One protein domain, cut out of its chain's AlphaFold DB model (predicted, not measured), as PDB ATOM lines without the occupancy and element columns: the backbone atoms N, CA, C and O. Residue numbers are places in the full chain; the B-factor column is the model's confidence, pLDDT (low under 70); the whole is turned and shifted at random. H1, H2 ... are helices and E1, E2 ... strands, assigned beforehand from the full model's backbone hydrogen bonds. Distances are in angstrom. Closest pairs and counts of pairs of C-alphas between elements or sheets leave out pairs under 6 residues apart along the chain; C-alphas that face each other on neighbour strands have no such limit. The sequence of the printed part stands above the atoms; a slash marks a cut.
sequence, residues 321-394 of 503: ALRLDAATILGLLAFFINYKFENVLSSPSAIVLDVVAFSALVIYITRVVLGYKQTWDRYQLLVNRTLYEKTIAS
ATOM      1  N   ALA A 321      35.433   2.855   5.492       71.19
ATOM      2  CA  ALA A 321      36.578   3.483   4.843       71.19
ATOM      3  C   ALA A 321      36.875   2.848   3.481       71.19
ATOM      4  O   ALA A 321      36.845   3.543   2.478       71.19
ATOM      5  N   LEU A 322      37.042   1.523   3.419       71.31
ATOM      6  CA  LEU A 322      37.325   0.818   2.171       71.31
ATOM      7  C   LEU A 322      36.193   0.963   1.150       71.31
ATOM      8  O   LEU A 322      36.459   1.045  -0.039       71.31
ATOM      9  N   ARG A 323      34.928   0.988   1.581       75.69
ATOM     10  CA  ARG A 323      33.786   1.205   0.685       75.69
ATOM     11  C   ARG A 323      33.831   2.602   0.069       75.69
ATOM     12  O   ARG A 323      33.593   2.736  -1.131       75.69
ATOM     13  N   LEU A 324      34.107   3.621   0.881       73.62
ATOM     14  CA  LEU A 324      34.224   5.005   0.423       73.62
ATOM     15  C   LEU A 324      35.482   5.198  -0.452       73.62
ATOM     16  O   LEU A 324      35.401   5.837  -1.503       73.62
ATOM     17  N   ASP A 325      36.595   4.555  -0.091       75.94
ATOM     18  CA  ASP A 325      37.869   4.566  -0.821       75.94
ATOM     19  C   ASP A 325      37.766   3.795  -2.161       75.94
ATOM     20  O   ASP A 325      38.233   4.239  -3.204       75.94
ATOM     21  N   ALA A 326      37.086   2.647  -2.190       79.25
ATOM     22  CA  ALA A 326      36.850   1.897  -3.424       79.25
ATOM     23  C   ALA A 326      35.928   2.671  -4.370       79.25
ATOM     24  O   ALA A 326      36.188   2.730  -5.571       79.25
ATOM     25  N   ALA A 327      34.875   3.300  -3.834       78.19
ATOM     26  CA  ALA A 327      33.985   4.138  -4.622       78.19
ATOM     27  C   ALA A 327      34.745   5.303  -5.265       78.19
ATOM     28  O   ALA A 327      34.512   5.536  -6.450       78.19
ATOM     29  N   THR A 328      35.648   5.963  -4.516       82.69
ATOM     30  CA  THR A 328      36.540   7.049  -4.984       82.69
ATOM     31  C   THR A 328      37.518   6.596  -6.062       82.69
ATOM     32  O   THR A 328      37.630   7.237  -7.104       82.69
ATOM     33  N   ILE A 329      38.191   5.462  -5.852       82.44
ATOM     34  CA  ILE A 329      39.142   4.904  -6.821       82.44
ATOM     35  C   ILE A 329      38.436   4.535  -8.128       82.44
ATOM     36  O   ILE A 329      38.925   4.883  -9.197       82.44
ATOM     37  N   LEU A 330      37.276   3.871  -8.063       83.94
ATOM     38  CA  LEU A 330      36.524   3.477  -9.258       83.94
ATOM     39  C   LEU A 330      36.069   4.681 -10.087       83.94
ATOM     40  O   LEU A 330      36.156   4.634 -11.311       83.94
ATOM     41  N   GLY A 331      35.597   5.755  -9.450       82.56
ATOM     42  CA  GLY A 331      35.168   6.940 -10.195       82.56
ATOM     43  C   GLY A 331      36.334   7.774 -10.719       82.56
ATOM     44  O   GLY A 331      36.238   8.272 -11.835       82.56
ATOM     45  N   LEU A 332      37.459   7.851  -9.997       83.12
ATOM     46  CA  LEU A 332      38.690   8.444 -10.532       83.12
ATOM     47  C   LEU A 332      39.229   7.635 -11.716       83.12
ATOM     48  O   LEU A 332      39.570   8.214 -12.739       83.12
ATOM     49  N   LEU A 333      39.249   6.305 -11.623       81.94
ATOM     50  CA  LEU A 333      39.673   5.434 -12.719       81.94
ATOM     51  C   LEU A 333      38.754   5.591 -13.939       81.94
ATOM     52  O   LEU A 333      39.238   5.719 -15.059       81.94
ATOM     53  N   ALA A 334      37.435   5.642 -13.727       81.44
ATOM     54  CA  ALA A 334      36.471   5.905 -14.792       81.44
ATOM     55  C   ALA A 334      36.665   7.296 -15.414       81.44
ATOM     56  O   ALA A 334      36.545   7.436 -16.629       81.44
ATOM     57  N   PHE A 335      36.995   8.311 -14.611       80.62
ATOM     58  CA  PHE A 335      37.341   9.641 -15.108       80.62
ATOM     59  C   PHE A 335      38.618   9.601 -15.954       80.62
ATOM     60  O   PHE A 335      38.589  10.066 -17.084       80.62
ATOM     61  N   PHE A 336      39.698   8.972 -15.481       76.69
ATOM     62  CA  PHE A 336      40.965   8.857 -16.217       76.69
ATOM     63  C   PHE A 336      40.855   8.049 -17.518       76.69
ATOM     64  O   PHE A 336      41.493   8.400 -18.503       76.69
ATOM     65  N   ILE A 337      40.054   6.976 -17.545       77.50
ATOM     66  CA  ILE A 337      39.838   6.170 -18.761       77.50
ATOM     67  C   ILE A 337      39.035   6.957 -19.806       77.50
ATOM     68  O   ILE A 337      39.323   6.857 -20.998       77.50
ATOM     69  N   ASN A 338      38.035   7.731 -19.370       71.19
ATOM     70  CA  ASN A 338      37.216   8.547 -20.269       71.19
ATOM     71  C   ASN A 338      37.914   9.846 -20.688       71.19
ATOM     72  O   ASN A 338      37.727  10.297 -21.815       71.19
ATOM     73  N   TYR A 339      38.746  10.424 -19.820       69.38
ATOM     74  CA  TYR A 339      39.602  11.571 -20.115       69.38
ATOM     75  C   TYR A 339      40.846  11.102 -20.880       69.38
ATOM     76  O   TYR A 339      41.988  11.225 -20.435       69.38
ATOM     77  N   LYS A 340      40.616  10.484 -22.039       59.19
ATOM     78  CA  LYS A 340      41.676  10.175 -22.992       59.19
ATOM     79  C   LYS A 340      42.286  11.514 -23.419       59.19
ATOM     80  O   LYS A 340      41.578  12.351 -23.969       59.19
ATOM     81  N   PHE A 341      43.573  11.716 -23.132       53.47
ATOM     82  CA  PHE A 341      44.364  12.881 -23.542       53.47
ATOM     83  C   PHE A 341      44.428  12.979 -25.078       53.47
ATOM     84  O   PHE A 341      45.415  12.580 -25.693       53.47
ATOM     85  N   GLU A 342      43.371  13.465 -25.724       49.56
ATOM     86  CA  GLU A 342      43.420  13.888 -27.121       49.56
ATOM     87  C   GLU A 342      43.788  15.376 -27.179       49.56
ATOM     88  O   GLU A 342      43.298  16.192 -26.403       49.56
ATOM     89  N   ASN A 343      44.748  15.694 -28.052       48.78
ATOM     90  CA  ASN A 343      45.522  16.936 -28.067       48.78
ATOM     91  C   ASN A 343      44.656  18.211 -28.011       48.78
ATOM     92  O   ASN A 343      43.879  18.520 -28.912       48.78
ATOM     93  N   VAL A 344      44.879  18.977 -26.944       50.66
ATOM     94  CA  VAL A 344      43.997  19.985 -26.328       50.66
ATOM     95  C   VAL A 344      43.921  21.346 -27.058       50.66
ATOM     96  O   VAL A 344      43.501  22.330 -26.469       50.66
ATOM     97  N   LEU A 345      44.285  21.488 -28.339       49.16
ATOM     98  CA  LEU A 345      44.494  22.843 -28.903       49.16
ATOM     99  C   LEU A 345      43.800  23.216 -30.223       49.16
ATOM    100  O   LEU A 345      44.059  24.312 -30.712       49.16
ATOM    101  N   SER A 346      42.877  22.414 -30.780       53.72
ATOM    102  CA  SER A 346      42.456  22.659 -32.180       53.72
ATOM    103  C   SER A 346      40.954  22.694 -32.512       53.72
ATOM    104  O   SER A 346      40.640  22.848 -33.690       53.72
ATOM    105  N   SER A 347      40.001  22.578 -31.568       55.00
ATOM    106  CA  SER A 347      38.562  22.582 -31.934       55.00
ATOM    107  C   SER A 347      37.612  23.184 -30.877       55.00
ATOM    108  O   SER A 347      37.709  22.816 -29.707       55.00
ATOM    109  N   PRO A 348      36.617  24.019 -31.262       60.22
ATOM    110  CA  PRO A 348      35.577  24.549 -30.363       60.22
ATOM    111  C   PRO A 348      34.753  23.475 -29.632       60.22
ATOM    112  O   PRO A 348      34.241  23.719 -28.542       60.22
ATOM    113  N   SER A 349      34.638  22.273 -30.207       62.53
ATOM    114  CA  SER A 349      33.950  21.130 -29.590       62.53
ATOM    115  C   SER A 349      34.707  20.527 -28.399       62.53
ATOM    116  O   SER A 349      34.082  19.914 -27.536       62.53
ATOM    117  N   ALA A 350      36.025  20.735 -28.310       63.78
ATOM    118  CA  ALA A 350      36.841  20.255 -27.195       63.78
ATOM    119  C   ALA A 350      36.548  21.029 -25.895       63.78
ATOM    120  O   ALA A 350      36.479  20.434 -24.825       63.78
ATOM    121  N   ILE A 351      36.244  22.330 -25.999       65.88
ATOM    122  CA  ILE A 351      35.919  23.194 -24.852       65.88
ATOM    123  C   ILE A 351      34.636  22.719 -24.147       65.88
ATOM    124  O   ILE A 351      34.562  22.702 -22.920       65.88
ATOM    125  N   VAL A 352      33.621  22.296 -24.910       70.94
ATOM    126  CA  VAL A 352      32.358  21.785 -24.347       70.94
ATOM    127  C   VAL A 352      32.578  20.455 -23.621       70.94
ATOM    128  O   VAL A 352      32.030  20.252 -22.537       70.94
ATOM    129  N   LEU A 353      33.406  19.567 -24.180       73.38
ATOM    130  CA  LEU A 353      33.749  18.286 -23.556       73.38
ATOM    131  C   LEU A 353      34.536  18.473 -22.251       73.38
ATOM    132  O   LEU A 353      34.234  17.795 -21.269       73.38
ATOM    133  N   ASP A 354      35.457  19.438 -22.196       72.31
ATOM    134  CA  ASP A 354      36.199  19.773 -20.973       72.31
ATOM    135  C   ASP A 354      35.291  20.336 -19.870       72.31
ATOM    136  O   ASP A 354      35.405  19.942 -18.707       72.31
ATOM    137  N   VAL A 355      34.331  21.204 -20.213       80.62
ATOM    138  CA  VAL A 355      33.351  21.733 -19.243       80.62
ATOM    139  C   VAL A 355      32.467  20.612 -18.679       80.62
ATOM    140  O   VAL A 355      32.181  20.576 -17.477       80.62
ATOM    141  N   VAL A 356      32.058  19.657 -19.519       81.56
ATOM    142  CA  VAL A 356      31.273  18.489 -19.088       81.56
ATOM    143  C   VAL A 356      32.107  17.563 -18.196       81.56
ATOM    144  O   VAL A 356      31.638  17.153 -17.135       81.56
ATOM    145  N   ALA A 357      33.356  17.277 -18.564       80.12
ATOM    146  CA  ALA A 357      34.255  16.458 -17.755       80.12
ATOM    147  C   ALA A 357      34.548  17.106 -16.390       80.12
ATOM    148  O   ALA A 357      34.455  16.446 -15.352       80.12
ATOM    149  N   PHE A 358      34.828  18.412 -16.368       82.38
ATOM    150  CA  PHE A 358      35.096  19.154 -15.139       82.38
ATOM    151  C   PHE A 358      33.867  19.218 -14.223       82.38
ATOM    152  O   PHE A 358      33.970  18.965 -13.023       82.38
ATOM    153  N   SER A 359      32.680  19.488 -14.773       85.12
ATOM    154  CA  SER A 359      31.440  19.495 -13.985       85.12
ATOM    155  C   SER A 359      31.104  18.113 -13.414       85.12
ATOM    156  O   SER A 359      30.741  18.011 -12.239       85.12
ATOM    157  N   ALA A 360      31.309  17.035 -14.181       85.75
ATOM    158  CA  ALA A 360      31.161  15.666 -13.692       85.75
ATOM    159  C   ALA A 360      32.140  15.349 -12.547       85.75
ATOM    160  O   ALA A 360      31.740  14.751 -11.544       85.75
ATOM    161  N   LEU A 361      33.395  15.800 -12.652       85.31
ATOM    162  CA  LEU A 361      34.401  15.654 -11.600       85.31
ATOM    163  C   LEU A 361      33.992  16.397 -10.319       85.31
ATOM    164  O   LEU A 361      34.055  15.824  -9.231       85.31
ATOM    165  N   VAL A 362      33.511  17.639 -10.430       88.12
ATOM    166  CA  VAL A 362      33.044  18.438  -9.281       88.12
ATOM    167  C   VAL A 362      31.842  17.784  -8.592       88.12
ATOM    168  O   VAL A 362      31.826  17.667  -7.362       88.12
ATOM    169  N   ILE A 363      30.853  17.304  -9.356       88.94
ATOM    170  CA  ILE A 363      29.687  16.581  -8.814       88.94
ATOM    171  C   ILE A 363      30.140  15.316  -8.081       88.94
ATOM    172  O   ILE A 363      29.669  15.018  -6.980       88.94
ATOM    173  N   TYR A 364      31.079  14.581  -8.673       86.19
ATOM    174  CA  TYR A 364      31.606  13.359  -8.096       86.19
ATOM    175  C   TYR A 364      32.367  13.609  -6.785       86.19
ATOM    176  O   TYR A 364      32.057  12.972  -5.775       86.19
ATOM    177  N   ILE A 365      33.287  14.581  -6.758       86.31
ATOM    178  CA  ILE A 365      34.011  14.989  -5.542       86.31
ATOM    179  C   ILE A 365      33.016  15.416  -4.456       86.31
ATOM    180  O   ILE A 365      33.122  14.979  -3.311       86.31
ATOM    181  N   THR A 366      32.001  16.203  -4.815       89.19
ATOM    182  CA  THR A 366      30.962  16.643  -3.871       89.19
ATOM    183  C   THR A 366      30.202  15.453  -3.282       89.19
ATOM    184  O   THR A 366      30.023  15.376  -2.066       89.19
ATOM    185  N   ARG A 367      29.803  14.479  -4.113       87.75
ATOM    186  CA  ARG A 367      29.118  13.254  -3.668       87.75
ATOM    187  C   ARG A 367      29.975  12.439  -2.702       87.75
ATOM    188  O   ARG A 367      29.456  11.928  -1.711       87.75
ATOM    189  N   VAL A 368      31.273  12.331  -2.978       85.69
ATOM    190  CA  VAL A 368      32.240  11.653  -2.108       85.69
ATOM    191  C   VAL A 368      32.327  12.365  -0.759       85.69
ATOM    192  O   VAL A 368      32.109  11.733   0.273       85.69
ATOM    193  N   VAL A 369      32.575  13.679  -0.753       87.31
ATOM    194  CA  VAL A 369      32.714  14.481   0.476       87.31
ATOM    195  C   VAL A 369      31.445  14.417   1.330       87.31
ATOM    196  O   VAL A 369      31.529  14.188   2.538       87.31
ATOM    197  N   LEU A 370      30.265  14.544   0.716       88.12
ATOM    198  CA  LEU A 370      28.986  14.392   1.413       88.12
ATOM    199  C   LEU A 370      28.802  12.977   1.975       88.12
ATOM    200  O   LEU A 370      28.317  12.838   3.094       88.12
ATOM    201  N   GLY A 371      29.237  11.940   1.254       84.25
ATOM    202  CA  GLY A 371      29.213  10.558   1.738       84.25
ATOM    203  C   GLY A 371      30.078  10.349   2.985       84.25
ATOM    204  O   GLY A 371      29.622   9.728   3.952       84.25
ATOM    205  N   TYR A 372      31.290  10.917   3.014       84.44
ATOM    206  CA  TYR A 372      32.142  10.896   4.210       84.44
ATOM    207  C   TYR A 372      31.507  11.669   5.365       84.44
ATOM    208  O   TYR A 372      31.453  11.147   6.480       84.44
ATOM    209  N   LYS A 373      30.984  12.875   5.108       87.94
ATOM    210  CA  LYS A 373      30.338  13.702   6.135       87.94
ATOM    211  C   LYS A 373      29.116  13.006   6.737       87.94
ATOM    212  O   LYS A 373      29.041  12.858   7.949       87.94
ATOM    213  N   GLN A 374      28.218  12.487   5.903       88.50
ATOM    214  CA  GLN A 374      27.030  11.761   6.354       88.50
ATOM    215  C   GLN A 374      27.400  10.531   7.191       88.50
ATOM    216  O   GLN A 374      26.761  10.240   8.204       88.50
ATOM    217  N   THR A 375      28.441   9.801   6.780       83.44
ATOM    218  CA  THR A 375      28.934   8.648   7.540       83.44
ATOM    219  C   THR A 375      29.490   9.096   8.891       83.44
ATOM    220  O   THR A 375      29.183   8.472   9.902       83.44
ATOM    221  N   TRP A 376      30.247  10.193   8.939       83.56
ATOM    222  CA  TRP A 376      30.795  10.735  10.182       83.56
ATOM    223  C   TRP A 376      29.699  11.186  11.154       83.56
ATOM    224  O   TRP A 376      29.706  10.784  12.318       83.56
ATOM    225  N   ASP A 377      28.719  11.944  10.660       87.38
ATOM    226  CA  ASP A 377      27.591  12.450  11.448       87.38
ATOM    227  C   ASP A 377      26.771  11.291  12.037       87.38
ATOM    228  O   ASP A 377      26.417  11.295  13.218       87.38
ATOM    229  N   ARG A 378      26.546  10.229  11.248       85.69
ATOM    230  CA  ARG A 378      25.894   8.998  11.718       85.69
ATOM    231  C   ARG A 378      26.664   8.354  12.871       85.69
ATOM    232  O   ARG A 378      26.051   7.941  13.849       85.69
ATOM    233  N   TYR A 379      27.990   8.257  12.772       82.62
ATOM    234  CA  TYR A 379      28.822   7.665  13.825       82.62
ATOM    235  C   TYR A 379      28.804   8.507  15.103       82.62
ATOM    236  O   TYR A 379      28.688   7.949  16.195       82.62
ATOM    237  N   GLN A 380      28.869   9.836  14.976       83.50
ATOM    238  CA  GLN A 380      28.730  10.747  16.114       83.50
ATOM    239  C   GLN A 380      27.396  10.559  16.821       83.50
ATOM    240  O   GLN A 380      27.362  10.438  18.044       83.50
ATOM    241  N   LEU A 381      26.309  10.487  16.055       88.19
ATOM    242  CA  LEU A 381      24.981  10.295  16.610       88.19
ATOM    243  C   LEU A 381      24.843   8.936  17.298       88.19
ATOM    244  O   LEU A 381      24.320   8.886  18.405       88.19
ATOM    245  N   LEU A 382      25.346   7.856  16.689       85.50
ATOM    246  CA  LEU A 382      25.312   6.521  17.290       85.50
ATOM    247  C   LEU A 382      26.061   6.489  18.624       85.50
ATOM    248  O   LEU A 382      25.478   6.075  19.616       85.50
ATOM    249  N   VAL A 383      27.305   6.980  18.673       83.44
ATOM    250  CA  VAL A 383      28.104   6.991  19.911       83.44
ATOM    251  C   VAL A 383      27.491   7.891  20.980       83.44
ATOM    252  O   VAL A 383      27.450   7.521  22.149       83.44
ATOM    253  N   ASN A 384      27.015   9.079  20.611       87.00
ATOM    254  CA  ASN A 384      26.418   9.990  21.585       87.00
ATOM    255  C   ASN A 384      25.093   9.446  22.122       87.00
ATOM    256  O   ASN A 384      24.832   9.574  23.314       87.00
ATOM    257  N   ARG A 385      24.282   8.813  21.267       88.44
ATOM    258  CA  ARG A 385      23.035   8.171  21.674       88.44
ATOM    259  C   ARG A 385      23.295   6.987  22.598       88.44
ATOM    260  O   ARG A 385      22.682   6.932  23.656       88.44
ATOM    261  N   THR A 386      24.222   6.092  22.248       85.12
ATOM    262  CA  THR A 386      24.546   4.939  23.100       85.12
ATOM    263  C   THR A 386      25.131   5.379  24.436       85.12
ATOM    264  O   THR A 386      24.736   4.858  25.472       85.12
ATOM    265  N   LEU A 387      26.019   6.378  24.450       86.94
ATOM    266  CA  LEU A 387      26.536   6.952  25.693       86.94
ATOM    267  C   LEU A 387      25.437   7.591  26.540       86.94
ATOM    268  O   LEU A 387      25.462   7.445  27.755       86.94
ATOM    269  N   TYR A 388      24.499   8.305  25.917       89.19
ATOM    270  CA  TYR A 388      23.386   8.936  26.620       89.19
ATOM    271  C   TYR A 388      22.450   7.893  27.238       89.19
ATOM    272  O   TYR A 388      22.138   7.993  28.417       89.19
ATOM    273  N   GLU A 389      22.075   6.861  26.478       90.62
ATOM    274  CA  GLU A 389      21.256   5.739  26.963       90.62
ATOM    275  C   GLU A 389      21.945   4.973  28.103       90.62
ATOM    276  O   GLU A 389      21.273   4.469  28.996       90.62
ATOM    277  N   LYS A 390      23.283   4.929  28.104       90.44
ATOM    278  CA  LYS A 390      24.091   4.328  29.173       90.44
ATOM    279  C   LYS A 390      24.460   5.292  30.300       90.44
ATOM    280  O   LYS A 390      25.143   4.880  31.229       90.44
ATOM    281  N   THR A 391      24.071   6.567  30.245       93.50
ATOM    282  CA  THR A 391      24.362   7.528  31.319       93.50
ATOM    283  C   THR A 391      23.254   7.464  32.365       93.50
ATOM    284  O   THR A 391      22.118   7.827  32.082       93.50
ATOM    285  N   ILE A 392      23.596   7.062  33.590       91.62
ATOM    286  CA  ILE A 392      22.658   7.043  34.722       91.62
ATOM    287  C   ILE A 392      22.435   8.466  35.235       91.62
ATOM    288  O   ILE A 392      21.309   8.905  35.456       91.62
ATOM    289  N   ALA A 393      23.532   9.197  35.440       91.56
ATOM    290  CA  ALA A 393      23.500  10.522  36.035       91.56
ATOM    291  C   ALA A 393      24.688  11.370  35.575       91.56
ATOM    292  O   ALA A 393      25.785  10.860  35.332       91.56
ATOM    293  N   SER A 394      24.484  12.686  35.505       89.69
ATOM    294  CA  SER A 394      25.523  13.658  35.158       89.69
ATOM    295  C   SER A 394      25.474  14.866  36.094       89.69
ATOM    296  O   SER A 394      24.403  15.317  36.506       89.69
TER     297      SER A 394
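This is residues 321 to 394 of the 503 residues of the protein "uncharacterized protein LOC111456493 isoform X4" of Cucurbita moschata (UniProt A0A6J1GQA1). The model is a long helical hairpin with unequal legs: the long helix H2 makes most of the length of a rod, and the shorter helix H1 lies side by side with part of it, running the opposite way at a tilt of 3 degrees. Beyond H1 the far part of H2 sticks out with the short strand E1 at its tip, residues 376 to 394 standing free. The printed part has 74 residues with two named helices and one named strand, in the order H1, H2, E1; the class is mostly helix, and E1 pairs with no named strand. The whole is extended, with a radius of gyration of the C-alphas of 20.5 A and spans of 72 by 20 by 10 A.

H2, residues 348 to 389, touches H1, residues 321 to 338, with its residues 357 to 372 alone. The closest C-alphas of the two are those of Thr 328 and Val 368, 6.9 A apart. The helices form a helical hairpin, running opposite ways at a shallow tilt of 3 degrees, with their centres 12.9 A apart. E1, residues 391 to 394, and H2 meet only through their link, while H1 and E1 are apart. In H1 every O i to N i+4 pair is within hydrogen-bond range; in H2 37 of 38 are.

H2 measures 62.0 A from its first to its last C-alpha, from C-alpha 348 at (35.577, 24.549, -30.363) to C-alpha 389 at (21.256, 5.739, 26.963). H1 measures 25.6 A and begins at C-alpha 321, at (36.578, 3.483, 4.843). E1 measures 7.3 A and ends at C-alpha 394, at (25.523, 13.658, 35.158).

The two C-alphas farthest apart are those of Ser 346 and Ala 393, at 71.8 A. The printed part has no cut. The link from H1 to H2 is short, with 9 residues, and the link from H2 to E1 is tight, with 1 residue. The mean pLDDT of the printed part is 78.8, and residues 339 to 351 are under 70.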